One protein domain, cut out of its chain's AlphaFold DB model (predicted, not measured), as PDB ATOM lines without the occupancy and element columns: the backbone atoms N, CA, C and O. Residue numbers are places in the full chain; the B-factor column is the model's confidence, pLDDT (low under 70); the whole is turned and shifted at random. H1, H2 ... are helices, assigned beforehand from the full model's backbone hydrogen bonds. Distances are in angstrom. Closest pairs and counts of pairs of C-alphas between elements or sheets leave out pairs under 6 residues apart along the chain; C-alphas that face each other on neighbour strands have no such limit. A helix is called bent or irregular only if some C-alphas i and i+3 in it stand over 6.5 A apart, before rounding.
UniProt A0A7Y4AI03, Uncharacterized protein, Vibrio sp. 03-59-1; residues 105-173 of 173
ATOM      1  N   GLU A 105      59.278 -24.498   8.018       79.75
ATOM      2  CA  GLU A 105      59.312 -23.924   9.352       79.75
ATOM      3  C   GLU A 105      58.403 -24.738  10.276       79.75
ATOM      4  O   GLU A 105      57.218 -24.946  10.012       79.75
ATOM      5  N   LYS A 106      58.986 -25.262  11.355       83.00
ATOM      6  CA  LYS A 106      58.247 -26.081  12.313       83.00
ATOM      7  C   LYS A 106      57.486 -25.175  13.267       83.00
ATOM      8  O   LYS A 106      58.052 -24.230  13.811       83.00
ATOM      9  N   LEU A 107      56.234 -25.525  13.548       87.00
ATOM     10  CA  LEU A 107      55.477 -24.887  14.619       87.00
ATOM     11  C   LEU A 107      56.203 -25.097  15.958       87.00
ATOM     12  O   LEU A 107      56.656 -26.199  16.282       87.00
ATOM     13  N   THR A 108      56.332 -24.020  16.727       90.00
ATOM     14  CA  THR A 108      57.061 -23.973  18.000       90.00
ATOM     15  C   THR A 108      56.086 -23.660  19.130       90.00
ATOM     16  O   THR A 108      54.919 -23.349  18.892       90.00
ATOM     17  N   PHE A 109      56.562 -23.736  20.372       91.06
ATOM     18  CA  PHE A 109      55.780 -23.298  21.525       91.06
ATOM     19  C   PHE A 109      55.348 -21.831  21.400       91.06
ATOM     20  O   PHE A 109      54.176 -21.528  21.612       91.06
ATOM     21  N   ASP A 110      56.257 -20.952  20.970       90.12
ATOM     22  CA  ASP A 110      55.969 -19.527  20.803       90.12
ATOM     23  C   ASP A 110      54.845 -19.296  19.795       90.12
ATOM     24  O   ASP A 110      53.943 -18.514  20.074       90.12
ATOM     25  N   HIS A 111      54.822 -20.050  18.688       90.00
ATOM     26  CA  HIS A 111      53.717 -20.012  17.728       90.00
ATOM     27  C   HIS A 111      52.372 -20.387  18.370       90.00
ATOM     28  O   HIS A 111      51.357 -19.749  18.096       90.00
ATOM     29  N   VAL A 112      52.343 -21.403  19.240       90.00
ATOM     30  CA  VAL A 112      51.116 -21.806  19.950       90.00
ATOM     31  C   VAL A 112      50.636 -20.694  20.881       90.00
ATOM     32  O   VAL A 112      49.444 -20.393  20.902       90.00
ATOM     33  N   VAL A 113      51.546 -20.068  21.627       90.81
ATOM     34  CA  VAL A 113      51.209 -18.985  22.562       90.81
ATOM     35  C   VAL A 113      50.763 -17.728  21.813       90.81
ATOM     36  O   VAL A 113      49.729 -17.153  22.154       90.81
ATOM     37  N   SER A 114      51.499 -17.324  20.773       90.00
ATOM     38  CA  SER A 114      51.239 -16.095  20.024       90.00
ATOM     39  C   SER A 114      49.958 -16.182  19.198       90.00
ATOM     40  O   SER A 114      49.112 -15.295  19.288       90.00
ATOM     41  N   PHE A 115      49.780 -17.254  18.417       89.50
ATOM     42  CA  PHE A 115      48.608 -17.407  17.550       89.50
ATOM     43  C   PHE A 115      47.384 -17.926  18.299       89.50
ATOM     44  O   PHE A 115      46.265 -17.564  17.951       89.50
ATOM     45  N   GLY A 116      47.583 -18.743  19.337       86.81
ATOM     46  CA  GLY A 116      46.496 -19.192  20.204       86.81
ATOM     47  C   GLY A 116      46.017 -18.122  21.184       86.81
ATOM     48  O   GLY A 116      44.991 -18.328  21.819       86.81
ATOM     49  N   GLN A 117      46.747 -17.006  21.323       89.06
ATOM     50  CA  GLN A 117      46.474 -15.940  22.298       89.06
ATOM     51  C   GLN A 117      46.370 -16.465  23.745       89.06
ATOM     52  O   GLN A 117      45.677 -15.906  24.592       89.06
ATOM     53  N   VAL A 118      47.091 -17.549  24.038       86.00
ATOM     54  CA  VAL A 118      47.082 -18.253  25.327       86.00
ATOM     55  C   VAL A 118      48.384 -17.985  26.072       86.00
ATOM     56  O   VAL A 118      49.259 -18.840  26.154       86.00
ATOM     57  N   GLY A 119      48.536 -16.765  26.591       84.88
ATOM     58  CA  GLY A 119      49.665 -16.394  27.453       84.88
ATOM     59  C   GLY A 119      49.667 -17.134  28.798       84.88
ATOM     60  O   GLY A 119      48.697 -17.804  29.142       84.88
ATOM     61  N   ALA A 120      50.734 -16.982  29.589       82.88
ATOM     62  CA  ALA A 120      50.895 -17.680  30.875       82.88
ATOM     63  C   ALA A 120      49.750 -17.428  31.880       82.88
ATOM     64  O   ALA A 120      49.388 -18.317  32.650       82.88
ATOM     65  N   GLU A 121      49.157 -16.234  31.827       85.19
ATOM     66  CA  GLU A 121      48.024 -15.815  32.661       85.19
ATOM     67  C   GLU A 121      46.665 -16.330  32.146       85.19
ATOM     68  O   GLU A 121      45.647 -16.209  32.823       85.19
ATOM     69  N   HIS A 122      46.612 -16.897  30.937       89.25
ATOM     70  CA  HIS A 122      45.365 -17.344  30.326       89.25
ATOM     71  C   HIS A 122      44.881 -18.653  30.970       89.25
ATOM     72  O   HIS A 122      45.649 -19.599  31.138       89.25
ATOM     73  N   GLU A 123      43.577 -18.776  31.240       89.25
ATOM     74  CA  GLU A 123      42.992 -19.959  31.895       89.25
ATOM     75  C   GLU A 123      43.377 -21.274  31.185       89.25
ATOM     76  O   GLU A 123      43.910 -22.200  31.798       89.25
ATOM     77  N   TYR A 124      43.191 -21.342  29.861       86.94
ATOM     78  CA  TYR A 124      43.587 -22.503  29.055       86.94
ATOM     79  C   TYR A 124      45.074 -22.865  29.123       86.94
ATOM     80  O   TYR A 124      45.404 -24.042  28.974       86.94
ATOM     81  N   PHE A 125      45.965 -21.906  29.386       88.06
ATOM     82  CA  PHE A 125      47.388 -22.193  29.543       88.06
ATOM     83  C   PHE A 125      47.643 -23.099  30.748       88.06
ATOM     84  O   PHE A 125      48.384 -24.084  30.652       88.06
ATOM     85  N   GLN A 126      46.969 -22.801  31.859       87.56
ATOM     86  CA  GLN A 126      47.039 -23.588  33.085       87.56
ATOM     87  C   GLN A 126      46.275 -24.908  32.941       87.56
ATOM     88  O   GLN A 126      46.819 -25.964  33.259       87.56
ATOM     89  N   LEU A 127      45.049 -24.871  32.401       86.94
ATOM     90  CA  LEU A 127      44.200 -26.062  32.261       86.94
ATOM     91  C   LEU A 127      44.819 -27.152  31.388       86.94
ATOM     92  O   LEU A 127      44.658 -28.334  31.685       86.94
ATOM     93  N   LEU A 128      45.503 -26.765  30.312       87.44
ATOM     94  CA  LEU A 128      46.126 -27.703  29.381       87.44
ATOM     95  C   LEU A 128      47.580 -28.036  29.748       87.44
ATOM     96  O   LEU A 128      48.211 -28.836  29.056       87.44
ATOM     97  N   GLU A 129      48.123 -27.436  30.814       89.69
ATOM     98  CA  GLU A 129      49.550 -27.474  31.156       89.69
ATOM     99  C   GLU A 129      50.428 -27.218  29.905       89.69
ATOM    100  O   GLU A 129      51.286 -28.034  29.543       89.69
ATOM    101  N   LEU A 130      50.182 -26.104  29.191       88.12
ATOM    102  CA  LEU A 130      50.704 -25.883  27.827       88.12
ATOM    103  C   LEU A 130      52.226 -25.964  27.711       88.12
ATOM    104  O   LEU A 130      52.724 -26.496  26.718       88.12
ATOM    105  N   ASN A 131      52.962 -25.557  28.746       88.50
ATOM    106  CA  ASN A 131      54.421 -25.705  28.820       88.50
ATOM    107  C   ASN A 131      54.906 -27.134  28.512       88.50
ATOM    108  O   ASN A 131      55.981 -27.325  27.946       88.50
ATOM    109  N   LYS A 132      54.112 -28.149  28.868       89.94
ATOM    110  CA  LYS A 132      54.436 -29.566  28.650       89.94
ATOM    111  C   LYS A 132      53.752 -30.133  27.411       89.94
ATOM    112  O   LYS A 132      54.338 -30.955  26.707       89.94
ATOM    113  N   ASN A 133      52.523 -29.693  27.137       91.25
ATOM    114  CA  ASN A 133      51.618 -30.373  26.209       91.25
ATOM    115  C   ASN A 133      51.391 -29.659  24.869       91.25
ATOM    116  O   ASN A 133      50.629 -30.162  24.043       91.25
ATOM    117  N   TRP A 134      52.053 -28.529  24.605       91.69
ATOM    118  CA  TRP A 134      51.871 -27.743  23.374       91.69
ATOM    119  C   TRP A 134      52.022 -28.546  22.072       91.69
ATOM    120  O   TRP A 134      51.330 -28.274  21.095       91.69
ATOM    121  N   ARG A 135      52.874 -29.582  22.053       91.75
ATOM    122  CA  ARG A 135      53.058 -30.452  20.874       91.75
ATOM    123  C   ARG A 135      51.773 -31.165  20.455       91.75
ATOM    124  O   ARG A 135      51.603 -31.471  19.280       91.75
ATOM    125  N   THR A 136      50.875 -31.427  21.398       90.81
ATOM    126  CA  THR A 136      49.571 -32.030  21.116       90.81
ATOM    127  C   THR A 136      48.686 -31.063  20.329       90.81
ATOM    128  O   THR A 136      48.034 -31.486  19.381       90.81
ATOM    129  N   LEU A 137      48.718 -29.763  20.647       89.81
ATOM    130  CA  LEU A 137      48.011 -28.740  19.866       89.81
ATOM    131  C   LEU A 137      48.584 -28.608  18.455       89.81
ATOM    132  O   LEU A 137      47.819 -28.529  17.498       89.81
ATOM    133  N   VAL A 138      49.912 -28.652  18.320       91.25
ATOM    134  CA  VAL A 138      50.566 -28.658  17.004       91.25
ATOM    135  C   VAL A 138      50.100 -29.847  16.167       91.25
ATOM    136  O   VAL A 138      49.727 -29.650  15.020       91.25
ATOM    137  N   GLN A 139      50.010 -31.049  16.742       90.56
ATOM    138  CA  GLN A 139      49.496 -32.223  16.022       90.56
ATOM    139  C   GLN A 139      48.043 -32.060  15.565       90.56
ATOM    140  O   GLN A 139      47.693 -32.506  14.475       90.56
ATOM    141  N   VAL A 140      47.190 -31.434  16.381       91.31
ATOM    142  CA  VAL A 140      45.802 -31.138  15.992       91.31
ATOM    143  C   VAL A 140      45.775 -30.141  14.831       91.31
ATOM    144  O   VAL A 140      45.042 -30.355  13.866       91.31
ATOM    145  N   ALA A 141      46.598 -29.090  14.888       89.31
ATOM    146  CA  ALA A 141      46.715 -28.101  13.819       89.31
ATOM    147  C   ALA A 141      47.264 -28.717  12.522       89.31
ATOM    148  O   ALA A 141      46.686 -28.511  11.460       89.31
ATOM    149  N   GLU A 142      48.320 -29.528  12.599       88.31
ATOM    150  CA  GLU A 142      48.875 -30.269  11.460       88.31
ATOM    151  C   GLU A 142      47.833 -31.208  10.847       88.31
ATOM    152  O   GLU A 142      47.681 -31.254   9.626       88.31
ATOM    153  N   CYS A 143      47.066 -31.918  11.683       89.00
ATOM    154  CA  CYS A 143      45.989 -32.776  11.208       89.00
ATOM    155  C   CYS A 143      44.906 -31.956  10.495       89.00
ATOM    156  O   CYS A 143      44.507 -32.318   9.394       89.00
ATOM    157  N   PHE A 144      44.484 -30.825  11.062       90.00
ATOM    158  CA  PHE A 144      43.533 -29.916  10.420       90.00
ATOM    159  C   PHE A 144      44.035 -29.369   9.080       90.00
ATOM    160  O   PHE A 144      43.302 -29.411   8.103       90.00
ATOM    161  N   ILE A 145      45.296 -28.940   8.996       85.69
ATOM    162  CA  ILE A 145      45.903 -28.458   7.745       85.69
ATOM    163  C   ILE A 145      45.963 -29.576   6.693       85.69
ATOM    164  O   ILE A 145      45.839 -29.320   5.496       85.69
ATOM    165  N   SER A 146      46.156 -30.823   7.129       82.19
ATOM    166  CA  SER A 146      46.208 -31.982   6.234       82.19
ATOM    167  C   SER A 146      44.837 -32.446   5.736       82.19
ATOM    168  O   SER A 146      44.770 -33.198   4.761       82.19
ATOM    169  N   THR A 147      43.743 -32.023   6.377       82.75
ATOM    170  CA  THR A 147      42.387 -32.326   5.920       82.75
ATOM    171  C   THR A 147      41.846 -31.159   5.096       82.75
ATOM    172  O   THR A 147      42.148 -29.996   5.334       82.75
ATOM    173  N   ALA A 148      40.977 -31.443   4.127       83.31
ATOM    174  CA  ALA A 148      40.224 -30.402   3.421       83.31
ATOM    175  C   ALA A 148      39.053 -29.851   4.274       83.31
ATOM    176  O   ALA A 148      37.989 -29.531   3.744       83.31
ATOM    177  N   SER A 149      39.204 -29.820   5.602       87.25
ATOM    178  CA  SER A 149      38.127 -29.460   6.524       87.25
ATOM    179  C   SER A 149      37.978 -27.949   6.628       87.25
ATOM    180  O   SER A 149      38.956 -27.219   6.722       87.25
ATOM    181  N   GLN A 150      36.735 -27.472   6.670       91.69
ATOM    182  CA  GLN A 150      36.448 -26.045   6.866       91.69
ATOM    183  C   GLN A 150      36.490 -25.632   8.344       91.69
ATOM    184  O   GLN A 150      36.600 -24.451   8.658       91.69
ATOM    185  N   SER A 151      36.394 -26.599   9.259       92.25
ATOM    186  CA  SER A 151      36.398 -26.367  10.701       92.25
ATOM    187  C   SER A 151      37.008 -27.541  11.467       92.25
ATOM    188  O   SER A 151      37.045 -28.682  10.991       92.25
ATOM    189  N   LEU A 152      37.500 -27.251  12.675       90.00
ATOM    190  CA  LEU A 152      37.970 -28.274  13.602       90.00
ATOM    191  C   LEU A 152      36.814 -29.186  14.023       90.00
ATOM    192  O   LEU A 152      35.679 -28.768  14.232       90.00
ATOM    193  N   SER A 153      37.126 -30.466  14.165       91.31
ATOM    194  CA  SER A 153      36.164 -31.534  14.437       91.31
ATOM    195  C   SER A 153      36.894 -32.743  15.019       91.31
ATOM    196  O   SER A 153      38.126 -32.758  15.081       91.31
ATOM    197  N   ARG A 154      36.150 -33.773  15.439       88.31
ATOM    198  CA  ARG A 154      36.711 -34.952  16.123       88.31
ATOM    199  C   ARG A 154      37.784 -35.688  15.323       88.31
ATOM    200  O   ARG A 154      38.671 -36.264  15.932       88.31
ATOM    201  N   ILE A 155      37.740 -35.637  13.992       89.69
ATOM    202  CA  ILE A 155      38.733 -36.316  13.141       89.69
ATOM    203  C   ILE A 155      40.143 -35.731  13.309       89.69
ATOM    204  O   ILE A 155      41.122 -36.414  13.040       89.69
ATOM    205  N   HIS A 156      40.238 -34.480  13.771       93.06
ATOM    206  CA  HIS A 156      41.502 -33.780  13.994       93.06
ATOM    207  C   HIS A 156      42.090 -34.054  15.382       93.06
ATOM    208  O   HIS A 156      43.249 -33.735  15.648       93.06
ATOM    209  N   LEU A 157      41.296 -34.629  16.291       91.44
ATOM    210  CA  LEU A 157      41.729 -34.956  17.641       91.44
ATOM    211  C   LEU A 157      42.393 -36.329  17.635       91.44
ATOM    212  O   LEU A 157      41.750 -37.369  17.510       91.44
ATOM    213  N   THR A 158      43.713 -36.340  17.792       87.44
ATOM    214  CA  THR A 158      44.472 -37.591  17.863       87.44
ATOM    215  C   THR A 158      44.143 -38.368  19.143       87.44
ATOM    216  O   THR A 158      43.763 -37.788  20.165       87.44
ATOM    217  N   GLN A 159      44.386 -39.684  19.154       86.94
ATOM    218  CA  GLN A 159      44.240 -40.500  20.371       86.94
ATOM    219  C   GLN A 159      45.072 -39.949  21.544       86.94
ATOM    220  O   GLN A 159      44.642 -39.994  22.696       86.94
ATOM    221  N   LYS A 160      46.247 -39.371  21.253       87.06
ATOM    222  CA  LYS A 160      47.084 -38.684  22.249       87.06
ATOM    223  C   LYS A 160      46.359 -37.494  22.875       87.06
ATOM    224  O   LYS A 160      46.409 -37.336  24.090       87.06
ATOM    225  N   THR A 161      45.649 -36.711  22.065       88.81
ATOM    226  CA  THR A 161      44.835 -35.579  22.531       88.81
ATOM    227  C   THR A 161      43.720 -36.050  23.458       88.81
ATOM    228  O   THR A 161      43.567 -35.518  24.555       88.81
ATOM    229  N   HIS A 162      43.000 -37.109  23.078       88.88
ATOM    230  CA  HIS A 162      41.967 -37.705  23.928       88.88
ATOM    231  C   HIS A 162      42.522 -38.202  25.267       88.88
ATOM    232  O   HIS A 162      41.952 -37.916  26.319       88.88
ATOM    233  N   ASN A 163      43.650 -38.913  25.242       89.69
ATOM    234  CA  ASN A 163      44.289 -39.420  26.452       89.69
ATOM    235  C   ASN A 163      44.736 -38.279  27.377       89.69
ATOM    236  O   ASN A 163      44.498 -38.356  28.581       89.69
ATOM    237  N   LEU A 164      45.321 -37.218  26.814       89.31
ATOM    238  CA  LEU A 164      45.739 -36.033  27.560       89.31
ATOM    239  C   LEU A 164      44.551 -35.358  28.254       89.31
ATOM    240  O   LEU A 164      44.591 -35.139  29.461       89.31
ATOM    241  N   VAL A 165      43.480 -35.066  27.512       87.38
ATOM    242  CA  VAL A 165      42.285 -34.418  28.077       87.38
ATOM    243  C   VAL A 165      41.685 -35.282  29.187       87.38
ATOM    244  O   VAL A 165      41.400 -34.778  30.270       87.38
ATOM    245  N   ASN A 166      41.573 -36.595  28.972       89.00
ATOM    246  CA  ASN A 166      41.072 -37.520  29.989       89.00
ATOM    247  C   ASN A 166      41.942 -37.534  31.257       89.00
ATOM    248  O   ASN A 166      41.407 -37.605  32.363       89.00
ATOM    249  N   GLN A 167      43.270 -37.474  31.120       89.94
ATOM    250  CA  GLN A 167      44.191 -37.396  32.258       89.94
ATOM    251  C   GLN A 167      44.037 -36.080  33.029       89.94
ATOM    252  O   GLN A 167      43.939 -36.104  34.255       89.94
ATOM    253  N   LEU A 168      43.964 -34.949  32.325       88.31
ATOM    254  CA  LEU A 168      43.818 -33.627  32.939       88.31
ATOM    255  C   LEU A 168      42.476 -33.479  33.668       88.31
ATOM    256  O   LEU A 168      42.441 -32.989  34.793       88.31
ATOM    257  N   VAL A 169      41.385 -33.982  33.081       87.94
ATOM    258  CA  VAL A 169      40.060 -33.997  33.723       87.94
ATOM    259  C   VAL A 169      40.068 -34.843  34.998       87.94
ATOM    260  O   VAL A 169      39.498 -34.428  36.004       87.94
ATOM    261  N   LYS A 170      40.737 -36.006  34.987       87.94
ATOM    262  CA  LYS A 170      40.873 -36.859  36.180       87.94
ATOM    263  C   LYS A 170      41.687 -36.202  37.290       87.94
ATOM    264  O   LYS A 170      41.352 -36.394  38.444       87.94
ATOM    265  N   LYS A 171      42.733 -35.446  36.951       82.88
ATOM    266  CA  LYS A 171      43.606 -34.759  37.918       82.88
ATOM    267  C   LYS A 171      42.923 -33.570  38.609       82.88
ATOM    268  O   LYS A 171      43.362 -33.153  39.672       82.88
ATOM    269  N   LYS A 172      41.894 -33.000  37.975       71.81
ATOM    270  CA  LYS A 172      41.139 -31.844  38.480       71.81
ATOM    271  C   LYS A 172      39.898 -32.236  39.304       71.81
ATOM    272  O   LYS A 172      39.269 -31.348  39.870       71.81
ATOM    273  N   ARG A 173      39.532 -33.524  39.316       54.84
ATOM    274  CA  ARG A 173      38.525 -34.117  40.210       54.84
ATOM    275  C   ARG A 173      39.189 -34.601  41.487       54.84
ATOM    276  O   ARG A 173      38.524 -34.486  42.534       54.84
TER     277      ARG A 173
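What this domain is: This is residues 105 to 173 of the 173 residues of an uncharacterized protein of Vibrio sp. 03-59-1 (UniProt A0A7Y4AI03). Helix H3 lies in the middle, with H1 crossing it steeply on one side and H4 folding back on the other as a partly overlapping helical hairpin; short H2 sits near H3's beginning. The 69 printed residues have four named helices, H1 to H4 in order, and no named strand: all helix. The whole is compact, radius of gyration of the C-alphas 12.5 A, spanning 36 by 24 by 18 A.

How they stand to each other: H1, residues 109 to 116, touches residues 131 to 138 of H3, residues 130 to 146, at a steep tilt of 65 degrees; their closest C-alphas, Phe 109 and Trp 134, are 6.2 A apart. H2, residues 123 to 127, is close to H3 but not clearly touching; their closest C-alphas, Phe 125 and Asn 131, are 7.9 A apart. H3 and H4, residues 159 to 171, form a hairpin, opposite ways at a shallow tilt of 33 degrees, only just short of steep; their closest C-alphas, Thr 136 and Thr 161, are 6.1 A apart. H1 and H4 are apart. Every O i to N i+4 pair is within hydrogen-bond range in H1, H2 and H4, and 10 of 13 in H3.

Where its parts are: H1 begins at C-alpha 109 (55.780, -23.298, 21.525) and measures 10.2 A, H2 6.2 A. H3 measures 22.9 A and is irregular: C-alphas 132 and 135 are 7.9 A apart. H4, 18.5 A, ends at C-alpha 171 (43.606, -34.759, 37.918).

The domain as a whole: The C-alphas of Glu 105 and Arg 173, the farthest apart, are 38.6 A apart. The printed part has no cut; the link from H3 to H4, residues 147 to 158, is long. Residue 173 alone has pLDDT under 70.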